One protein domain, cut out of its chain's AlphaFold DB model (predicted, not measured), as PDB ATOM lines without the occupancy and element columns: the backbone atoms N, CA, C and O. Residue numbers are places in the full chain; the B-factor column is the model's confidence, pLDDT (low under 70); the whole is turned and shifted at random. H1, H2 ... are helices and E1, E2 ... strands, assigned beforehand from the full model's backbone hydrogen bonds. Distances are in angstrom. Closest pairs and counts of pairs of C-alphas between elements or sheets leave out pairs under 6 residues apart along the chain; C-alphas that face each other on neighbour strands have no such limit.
ATOM      1  N   GLN A  11     178.104 257.182 240.348       73.25
ATOM      2  CA  GLN A  11     177.857 256.200 239.287       73.25
ATOM      3  C   GLN A  11     177.875 256.785 237.863       73.25
ATOM      4  O   GLN A  11     178.079 256.052 236.904       73.25
ATOM      5  N   ARG A  12     177.691 258.100 237.701       77.12
ATOM      6  CA  ARG A  12     177.772 258.793 236.401       77.12
ATOM      7  C   ARG A  12     179.172 259.331 236.106       77.12
ATOM      8  O   ARG A  12     179.413 259.879 235.031       77.12
ATOM      9  N   MET A  13     180.098 259.204 237.055       84.69
ATOM     10  CA  MET A  13     181.451 259.730 236.938       84.69
ATOM     11  C   MET A  13     182.300 258.836 236.035       84.69
ATOM     12  O   MET A  13     182.317 257.616 236.185       84.69
ATOM     13  N   VAL A  14     183.045 259.454 235.124       87.44
ATOM     14  CA  VAL A  14     184.106 258.795 234.358       87.44
ATOM     15  C   VAL A  14     185.438 259.349 234.848       87.44
ATOM     16  O   VAL A  14     185.658 260.557 234.815       87.44
ATOM     17  N   VAL A  15     186.316 258.475 235.333       88.44
ATOM     18  CA  VAL A  15     187.622 258.849 235.890       88.44
ATOM     19  C   VAL A  15     188.713 258.499 234.886       88.44
ATOM     20  O   VAL A  15     188.927 257.329 234.578       88.44
ATOM     21  N   ALA A  16     189.432 259.510 234.398       90.75
ATOM     22  CA  ALA A  16     190.618 259.327 233.570       90.75
ATOM     23  C   ALA A  16     191.883 259.406 234.438       90.75
ATOM     24  O   ALA A  16     192.142 260.418 235.085       90.75
ATOM     25  N   LEU A  17     192.681 258.342 234.440       88.81
ATOM     26  CA  LEU A  17     193.944 258.267 235.173       88.81
ATOM     27  C   LEU A  17     195.105 258.421 234.202       88.81
ATOM     28  O   LEU A  17     195.347 257.539 233.382       88.81
ATOM     29  N   THR A  18     195.830 259.529 234.294       87.31
ATOM     30  CA  THR A  18     196.978 259.808 233.429       87.31
ATOM     31  C   THR A  18     198.263 259.280 234.053       87.31
ATOM     32  O   THR A  18     198.632 259.631 235.175       87.31
ATOM     33  N   ALA A  19     198.973 258.421 233.326       85.50
ATOM     34  CA  ALA A  19     200.297 257.989 233.745       85.50
ATOM     35  C   ALA A  19     201.305 259.135 233.562       85.50
ATOM     36  O   ALA A  19     201.388 259.754 232.500       85.50
ATOM     37  N   THR A  20     202.084 259.413 234.607       80.94
ATOM     38  CA  THR A  20     203.105 260.475 234.627       80.94
ATOM     39  C   THR A  20     204.464 260.010 234.102       80.94
ATOM     40  O   THR A  20     205.319 260.835 233.779       80.94
ATOM     41  N   SER A  21     204.658 258.699 233.987       79.31
ATOM     42  CA  SER A  21     205.842 258.050 233.434       79.31
ATOM     43  C   SER A  21     205.449 256.755 232.722       79.31
ATOM     44  O   SER A  21     204.336 256.249 232.887       79.31
ATOM     45  N   ASP A  22     206.355 256.223 231.898       74.69
ATOM     46  CA  ASP A  22     206.169 254.888 231.329       74.69
ATOM     47  C   ASP A  22     206.382 253.836 232.431       74.69
ATOM     48  O   ASP A  22     207.325 253.942 233.220       74.69
ATOM     49  N   GLY A  23     205.495 252.842 232.508       78.00
ATOM     50  CA  GLY A  23     205.564 251.783 233.515       78.00
ATOM     51  C   GLY A  23     204.238 251.458 234.197       78.00
ATOM     52  O   GLY A  23     203.160 251.922 233.821       78.00
ATOM     53  N   ARG A  24     204.322 250.592 235.211       78.56
ATOM     54  CA  ARG A  24     203.165 250.146 235.991       78.56
ATOM     55  C   ARG A  24     202.739 251.239 236.973       78.56
ATOM     56  O   ARG A  24     203.582 251.866 237.607       78.56
ATOM     57  N   LEU A  25     201.428 251.410 237.149       83.81
ATOM     58  CA  LEU A  25     200.883 252.302 238.173       83.81
ATOM     59  C   LEU A  25     201.401 251.907 239.573       83.81
ATOM     60  O   LEU A  25     201.487 250.709 239.858       83.81
ATOM     61  N   PRO A  26     201.692 252.864 240.471       86.12
ATOM     62  CA  PRO A  26     202.036 252.560 241.858       86.12
ATOM     63  C   PRO A  26     200.938 251.743 242.553       86.12
ATOM     64  O   PRO A  26     199.751 251.939 242.282       86.12
ATOM     65  N   ALA A  27     201.310 250.855 243.479       87.81
ATOM     66  CA  ALA A  27     200.353 249.997 244.188       87.81
ATOM     67  C   ALA A  27     199.185 250.766 244.852       87.81
ATOM     68  O   ALA A  27     198.046 250.318 244.707       87.81
ATOM     69  N   PRO A  28     199.392 251.947 245.475       87.56
ATOM     70  CA  PRO A  28     198.282 252.743 246.008       87.56
ATOM     71  C   PRO A  28     197.289 253.198 244.932       87.56
ATOM     72  O   PRO A  28     196.085 253.222 245.169       87.56
ATOM     73  N   VAL A  29     197.780 253.515 243.731       86.38
ATOM     74  CA  VAL A  29     196.935 253.916 242.599       86.38
ATOM     75  C   VAL A  29     196.152 252.717 242.079       86.38
ATOM     76  O   VAL A  29     194.958 252.839 241.837       86.38
ATOM     77  N   GLN A  30     196.780 251.543 241.967       87.00
ATOM     78  CA  GLN A  30     196.079 250.311 241.581       87.00
ATOM     79  C   GLN A  30     194.967 249.951 242.575       87.00
ATOM     80  O   GLN A  30     193.865 249.602 242.157       87.00
ATOM     81  N   ALA A  31     195.231 250.080 243.879       86.00
ATOM     82  CA  ALA A  31     194.224 249.872 244.915       86.00
ATOM     83  C   ALA A  31     193.072 250.882 244.791       86.00
ATOM     84  O   ALA A  31     191.910 250.484 244.812       86.00
ATOM     85  N   ALA A  32     193.373 252.166 244.577       86.00
ATOM     86  CA  ALA A  32     192.352 253.186 244.349       86.00
ATOM     87  C   ALA A  32     191.506 252.891 243.098       86.00
ATOM     88  O   ALA A  32     190.283 252.978 243.162       86.00
ATOM     89  N   VAL A  33     192.128 252.473 241.987       87.94
ATOM     90  CA  VAL A  33     191.419 252.040 240.767       87.94
ATOM     91  C   VAL A  33     190.450 250.909 241.089       87.94
ATOM     92  O   VAL A  33     189.284 250.985 240.716       87.94
ATOM     93  N   ALA A  34     190.920 249.874 241.788       86.75
ATOM     94  CA  ALA A  34     190.093 248.731 242.153       86.75
ATOM     95  C   ALA A  34     188.900 249.150 243.024       86.75
ATOM     96  O   ALA A  34     187.777 248.743 242.754       86.75
ATOM     97  N   MET A  35     189.121 250.024 244.008       87.50
ATOM     98  CA  MET A  35     188.059 250.539 244.877       87.50
ATOM     99  C   MET A  35     187.044 251.429 244.145       87.50
ATOM    100  O   MET A  35     185.894 251.520 244.572       87.50
ATOM    101  N   LEU A  36     187.469 252.120 243.083       86.50
ATOM    102  CA  LEU A  36     186.612 253.005 242.295       86.50
ATOM    103  C   LEU A  36     185.767 252.253 241.267       86.50
ATOM    104  O   LEU A  36     184.670 252.718 240.974       86.50
ATOM    105  N   ARG A  37     186.244 251.119 240.740       83.00
ATOM    106  CA  ARG A  37     185.587 250.380 239.642       83.00
ATOM    107  C   ARG A  37     184.106 250.094 239.880       83.00
ATOM    108  O   ARG A  37     183.331 250.255 238.950       83.00
ATOM    109  N   ASP A  38     183.721 249.762 241.109       79.75
ATOM    110  CA  ASP A  38     182.326 249.441 241.450       79.75
ATOM    111  C   ASP A  38     181.504 250.669 241.880       79.75
ATOM    112  O   ASP A  38     180.327 250.562 242.217       79.75
ATOM    113  N   ARG A  39     182.131 251.851 241.930       82.81
ATOM    114  CA  ARG A  39     181.530 253.094 242.440       82.81
ATOM    115  C   ARG A  39     181.301 254.139 241.354       82.81
ATOM    116  O   ARG A  39     180.446 255.003 241.536       82.81
ATOM    117  N   VAL A  40     182.077 254.087 240.271       85.81
ATOM    118  CA  VAL A  40     182.022 255.038 239.153       85.81
ATOM    119  C   VAL A  40     181.524 254.365 237.876       85.81
ATOM    120  O   VAL A  40     181.589 253.148 237.749       85.81
ATOM    121  N   GLY A  41     181.061 255.155 236.908       82.44
ATOM    122  CA  GLY A  41     180.571 254.638 235.627       82.44
ATOM    123  C   GLY A  41     181.680 254.073 234.737       82.44
ATOM    124  O   GLY A  41     181.454 253.119 233.997       82.44
ATOM    125  N   ALA A  42     182.892 254.632 234.816       89.62
ATOM    126  CA  ALA A  42     184.079 254.056 234.188       89.62
ATOM    127  C   ALA A  42     185.379 254.587 234.804       89.62
ATOM    128  O   ALA A  42     185.459 255.740 235.233       89.62
ATOM    129  N   VAL A  43     186.429 253.762 234.772       90.56
ATOM    130  CA  VAL A  43     187.811 254.180 235.040       90.56
ATOM    131  C   VAL A  43     188.658 253.854 233.815       90.56
ATOM    132  O   VAL A  43     188.823 252.682 233.485       90.56
ATOM    133  N   VAL A  44     189.222 254.872 233.167       91.62
ATOM    134  CA  VAL A  44     190.047 254.731 231.958       91.62
ATOM    135  C   VAL A  44     191.478 255.145 232.274       91.62
ATOM    136  O   VAL A  44     191.718 256.219 232.822       91.62
ATOM    137  N   THR A  45     192.451 254.298 231.939       90.81
ATOM    138  CA  THR A  45     193.874 254.611 232.147       90.81
ATOM    139  C   THR A  45     194.478 255.154 230.860       90.81
ATOM    140  O   THR A  45     194.551 254.449 229.857       90.81
ATOM    141  N   ILE A  46     194.940 256.400 230.897       88.81
ATOM    142  CA  ILE A  46     195.634 257.053 229.792       88.81
ATOM    143  C   ILE A  46     197.139 256.809 229.958       88.81
ATOM    144  O   ILE A  46     197.723 257.230 230.965       88.81
ATOM    145  N   PRO A  47     197.794 256.126 229.004       88.62
ATOM    146  CA  PRO A  47     199.217 255.846 229.094       88.62
ATOM    147  C   PRO A  47     200.041 257.128 228.962       88.62
ATOM    148  O   PRO A  47     199.608 258.114 228.366       88.62
ATOM    149  N   PHE A  48     201.274 257.084 229.464       88.62
ATOM    150  CA  PHE A  48     202.198 258.194 229.307       88.62
ATOM    151  C   PHE A  48     202.573 258.363 227.828       88.62
ATOM    152  O   PHE A  48     203.055 257.425 227.169       88.62
ATOM    153  N   ASP A  49     202.366 259.580 227.326       88.56
ATOM    154  CA  ASP A  49     202.754 260.007 225.990       88.56
ATOM    155  C   ASP A  49     203.605 261.286 226.076       88.56
ATOM    156  O   ASP A  49     203.072 262.373 226.325       88.56
ATOM    157  N   PRO A  50     204.934 261.185 225.873       87.00
ATOM    158  CA  PRO A  50     205.817 262.347 225.871       87.00
ATOM    159  C   PRO A  50     205.388 263.417 224.866       87.00
ATOM    160  O   PRO A  50     205.633 264.600 225.091       87.00
ATOM    161  N   HIS A  51     204.741 263.016 223.767       87.44
ATOM    162  CA  HIS A  51     204.357 263.937 222.710       87.44
ATOM    163  C   HIS A  51     203.303 264.941 223.190       87.44
ATOM    164  O   HIS A  51     203.432 266.132 222.908       87.44
ATOM    165  N   ILE A  52     202.337 264.494 224.003       87.06
ATOM    166  CA  ILE A  52     201.340 265.374 224.636       87.06
ATOM    167  C   ILE A  52     202.025 266.386 225.551       87.06
ATOM    168  O   ILE A  52     201.666 267.559 225.559       87.06
ATOM    169  N   ARG A  53     203.031 265.957 226.318       80.44
ATOM    170  CA  ARG A  53     203.741 266.852 227.240       80.44
ATOM    171  C   ARG A  53     204.488 267.962 226.499       80.44
ATOM    172  O   ARG A  53     204.507 269.090 226.975       80.44
ATOM    173  N   THR A  54     205.108 267.640 225.366       86.00
ATOM    174  CA  THR A  54     205.951 268.587 224.620       86.00
ATOM    175  C   THR A  54     205.153 269.466 223.658       86.00
ATOM    176  O   THR A  54     205.461 270.644 223.512       86.00
ATOM    177  N   HIS A  55     204.139 268.913 222.992       86.75
ATOM    178  CA  HIS A  55     203.426 269.583 221.897       86.75
ATOM    179  C   HIS A  55     201.929 269.774 222.166       86.75
ATOM    180  O   HIS A  55     201.202 270.280 221.308       86.75
ATOM    181  N   GLY A  56     201.443 269.366 223.339       83.81
ATOM    182  CA  GLY A  56     200.016 269.330 223.623       83.81
ATOM    183  C   GLY A  56     199.272 268.473 222.599       83.81
ATOM    184  O   GLY A  56     199.770 267.454 222.119       83.81
ATOM    185  N   LEU A  57     198.073 268.921 222.231       84.94
ATOM    186  CA  LEU A  57     197.261 268.297 221.181       84.94
ATOM    187  C   LEU A  57     197.461 268.938 219.799       84.94
ATOM    188  O   LEU A  57     196.786 268.550 218.849       84.94
ATOM    189  N   ALA A  58     198.401 269.881 219.653       86.12
ATOM    190  CA  ALA A  58     198.643 270.572 218.382       86.12
ATOM    191  C   ALA A  58     199.088 269.618 217.259       86.12
ATOM    192  O   ALA A  58     198.864 269.882 216.083       86.12
ATOM    193  N   GLN A  59     199.706 268.490 217.622       86.31
ATOM    194  CA  GLN A  59     200.167 267.449 216.703       86.31
ATOM    195  C   GLN A  59     199.525 266.097 217.047       86.31
ATOM    196  O   GLN A  59     200.200 265.078 217.186       86.31
ATOM    197  N   ALA A  60     198.194 266.072 217.175       80.94
ATOM    198  CA  ALA A  60     197.440 264.870 217.543       80.94
ATOM    199  C   ALA A  60     197.711 263.643 216.639       80.94
ATOM    200  O   ALA A  60     197.573 262.504 217.081       80.94
ATOM    201  N   THR A  61     198.159 263.849 215.397       85.00
ATOM    202  CA  THR A  61     198.533 262.778 214.456       85.00
ATOM    203  C   THR A  61     199.783 261.994 214.861       85.00
ATOM    204  O   THR A  61     200.011 260.905 214.343       85.00
ATOM    205  N   ARG A  62     200.597 262.521 215.782       87.38
ATOM    206  CA  ARG A  62     201.832 261.886 216.272       87.38
ATOM    207  C   ARG A  62     201.663 261.169 217.612       87.38
ATOM    208  O   ARG A  62     202.646 260.684 218.172       87.38
ATOM    209  N   LEU A  63     200.439 261.101 218.132       88.00
ATOM    210  CA  LEU A  63     200.144 260.368 219.360       88.00
ATOM    211  C   LEU A  63     200.356 258.867 219.163       88.00
ATOM    212  O   LEU A  63     200.063 258.308 218.104       88.00
ATOM    213  N   LYS A  64     200.837 258.189 220.208       90.19
ATOM    214  CA  LYS A  64     201.003 256.731 220.170       90.19
ATOM    215  C   LYS A  64     199.639 256.051 220.015       90.19
ATOM    216  O   LYS A  64     198.653 256.477 220.613       90.19
ATOM    217  N   ALA A  65     199.601 254.916 219.313       90.62
ATOM    218  CA  ALA A  65     198.370 254.141 219.109       90.62
ATOM    219  C   ALA A  65     197.653 253.791 220.430       90.62
ATOM    220  O   ALA A  65     196.440 253.941 220.535       90.62
ATOM    221  N   ARG A  66     198.413 253.423 221.474       90.06
ATOM    222  CA  ARG A  66     197.883 253.169 222.828       90.06
ATOM    223  C   ARG A  66     197.161 254.380 223.433       90.06
ATOM    224  O   ARG A  66     196.159 254.221 224.118       90.06
ATOM    225  N   THR A  67     197.660 255.585 223.167       90.56
ATOM    226  CA  THR A  67     197.079 256.848 223.637       90.56
ATOM    227  C   THR A  67     195.780 257.139 222.891       90.56
ATOM    228  O   THR A  67     194.779 257.476 223.515       90.56
ATOM    229  N   LEU A  68     195.768 256.934 221.569       91.44
ATOM    230  CA  LEU A  68     194.567 257.073 220.740       91.44
ATOM    231  C   LEU A  68     193.475 256.075 221.149       91.44
ATOM    232  O   LEU A  68     192.314 256.454 221.280       91.44
ATOM    233  N   GLN A  69     193.845 254.820 221.409       91.88
ATOM    234  CA  GLN A  69     192.917 253.790 221.873       91.88
ATOM    235  C   GLN A  69     192.303 254.146 223.233       91.88
ATOM    236  O   GLN A  69     191.086 254.051 223.386       91.88
ATOM    237  N   ALA A  70     193.122 254.602 224.185       91.94
ATOM    238  CA  ALA A  70     192.649 255.046 225.494       91.94
ATOM    239  C   ALA A  70     191.746 256.291 225.387       91.94
ATOM    240  O   ALA A  70     190.738 256.389 226.081       91.94
ATOM    241  N   GLY A  71     192.053 257.215 224.469       91.25
ATOM    242  CA  GLY A  71     191.189 258.356 224.159       91.25
ATOM    243  C   GLY A  71     189.836 257.930 223.580       91.25
ATOM    244  O   GLY A  71     188.795 258.415 224.017       91.25
ATOM    245  N   ALA A  72     189.829 256.973 222.649       93.00
ATOM    246  CA  ALA A  72     188.596 256.425 222.093       93.00
ATOM    247  C   ALA A  72     187.756 255.698 223.157       93.00
ATOM    248  O   ALA A  72     186.533 255.812 223.163       93.00
ATOM    249  N   GLU A  73     188.397 254.966 224.069       94.00
ATOM    250  CA  GLU A  73     187.729 254.340 225.212       94.00
ATOM    251  C   GLU A  73     187.103 255.374 226.145       94.00
ATOM    252  O   GLU A  73     185.928 255.247 226.479       94.00
ATOM    253  N   LEU A  74     187.836 256.441 226.471       93.31
ATOM    254  CA  LEU A  74     187.324 257.543 227.280       93.31
ATOM    255  C   LEU A  74     186.068 258.167 226.663       93.31
ATOM    256  O   LEU A  74     185.062 258.319 227.352       93.31
ATOM    257  N   VAL A  75     186.097 258.478 225.363       93.56
ATOM    258  CA  VAL A  75     184.934 259.036 224.654       93.56
ATOM    259  C   VAL A  75     183.750 258.072 224.695       93.56
ATOM    260  O   VAL A  75     182.639 258.495 225.009       93.56
ATOM    261  N   ARG A  76     183.972 256.775 224.438       93.94
ATOM    262  CA  ARG A  76     182.904 255.766 224.517       93.94
ATOM    263  C   ARG A  76     182.288 255.691 225.912       93.94
ATOM    264  O   ARG A  76     181.068 255.665 226.019       93.94
ATOM    265  N   SER A  77     183.104 255.679 226.965       92.12
ATOM    266  CA  SER A  77     182.623 255.639 228.351       92.12
ATOM    267  C   SER A  77     181.819 256.883 228.721       92.12
ATOM    268  O   SER A  77     180.789 256.769 229.384       92.12
ATOM    269  N   VAL A  78     182.258 258.062 228.273       91.31
ATOM    270  CA  VAL A  78     181.511 259.308 228.473       91.31
ATOM    271  C   VAL A  78     180.166 259.228 227.763       91.31
ATOM    272  O   VAL A  78     179.144 259.389 228.418       91.31
ATOM    273  N   LEU A  79     180.139 258.908 226.467       91.62
ATOM    274  CA  LEU A  79     178.887 258.811 225.712       91.62
ATOM    275  C   LEU A  79     177.930 257.778 226.316       91.62
ATOM    276  O   LEU A  79     176.757 258.078 226.494       91.62
ATOM    277  N   ALA A  80     178.431 256.610 226.724       89.25
ATOM    278  CA  ALA A  80     177.621 255.600 227.399       89.25
ATOM    279  C   ALA A  80     177.004 256.123 228.710       89.25
ATOM    280  O   ALA A  80     175.818 255.910 228.951       89.25
ATOM    281  N   SER A  81     177.775 256.847 229.532       87.75
ATOM    282  CA  SER A  81     177.272 257.470 230.770       87.75
ATOM    283  C   SER A  81     176.188 258.515 230.485       87.75
ATOM    284  O   SER A  81     175.157 258.569 231.164       87.75
ATOM    285  N   VAL A  82     176.390 259.324 229.442       88.50
ATOM    286  CA  VAL A  82     175.447 260.365 229.031       88.50
ATOM    287  C   VAL A  82     174.155 259.723 228.496       88.50
ATOM    288  O   VAL A  82     173.077 260.072 228.971       88.50
ATOM    289  N   HIS A  83     174.230 258.717 227.618       89.56
ATOM    290  CA  HIS A  83     173.045 258.006 227.113       89.56
ATOM    291  C   HIS A  83     172.292 257.256 228.213       89.56
ATOM    292  O   HIS A  83     171.066 257.283 228.251       89.56
ATOM    293  N   ALA A  84     173.000 256.649 229.168       85.69
ATOM    294  CA  ALA A  84     172.365 256.023 230.326       85.69
ATOM    295  C   ALA A  84     171.633 257.041 231.223       85.69
ATOM    296  O   ALA A  84     170.692 256.682 231.927       85.69
ATOM    297  N   THR A  85     172.060 258.307 231.212       84.56
ATOM    298  CA  THR A  85     171.489 259.365 232.055       84.56
ATOM    299  C   THR A  85     170.336 260.108 231.380       84.56
ATOM    300  O   THR A  85     169.356 260.429 232.052       84.56
ATOM    301  N   TRP A  86     170.451 260.402 230.085       86.00
ATOM    302  CA  TRP A  86     169.523 261.278 229.356       86.00
ATOM    303  C   TRP A  86     168.817 260.609 228.170       86.00
ATOM    304  O   TRP A  86     167.946 261.232 227.570       86.00
ATOM    305  N   GLY A  87     169.140 259.351 227.869       85.62
ATOM    306  CA  GLY A  87     168.569 258.595 226.758       85.62
ATOM    307  C   GLY A  87     169.358 258.714 225.451       85.62
ATOM    308  O   GLY A  87     170.377 259.397 225.364       85.62
TER     309      GLY A  87
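This is residues 11 to 87 of the 109 residues of an uncharacterized protein of Streptomyces sp. SAJ15 (UniProt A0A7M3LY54). A short two-stranded parallel ribbon, E1 beside E2, lies in the middle between the long helix H3 on one side and the shorter H1 on the other, both helices running back against the strands' direction. The small helix H2 and the loop after it sit beyond the strands' last residues. The printed part has 77 residues, with the order E1, H1, E2, H2, H3 along the chain, and its class is mixed, helices and strands. It is only just loose, close to compact, with a radius of gyration of the C-alphas of 13.8 A, and flat, spanning 36 by 33 by 16 A.

E1, residues 14 to 18, and E2, residues 42 to 46, are parallel neighbours with 19 degrees between their directions. N 15 and O 42 are 2.9 A apart and N 44 and O 15 2.8 A, both within hydrogen-bond range. H3, residues 65 to 86, comes closest to E2 at the C-alphas of Ile 46 and Ala 70, 5.6 A apart, and to E1 at those of Val 14 and Val 78, 6.5 A. H1, residues 27 to 37, comes closest to E2 at the C-alphas of Arg 37 and Val 43, 6.4 A apart; E1 and H1 are near each other, with 5 pairs of C-alphas within 10 A. E1, H1 and E2 form a strand-helix-strand unit, two parallel neighbour strands with a helix between them in the chain, and its crossover is right-handed. H2, residues 50 to 55, is apart from E1, H1 and H3, and H1 is apart from H3. In H1, H2 and H3 every O i to N i+4 pair is within hydrogen-bond range.

E1 begins at C-alpha 14 (184.106, 258.795, 234.358). E1 is 12.9 A long, E2 12.7 A, H1 15.5 A and H3 31.4 A. H3 ends at C-alpha 86 (169.523, 261.278, 229.356).

The C-alphas farthest apart, of Thr 54 and Gly 87, are 38.8 A apart. The printed part has no cut and no long link. Mean pLDDT of the printed part is 86.9, and no printed residue is under 70.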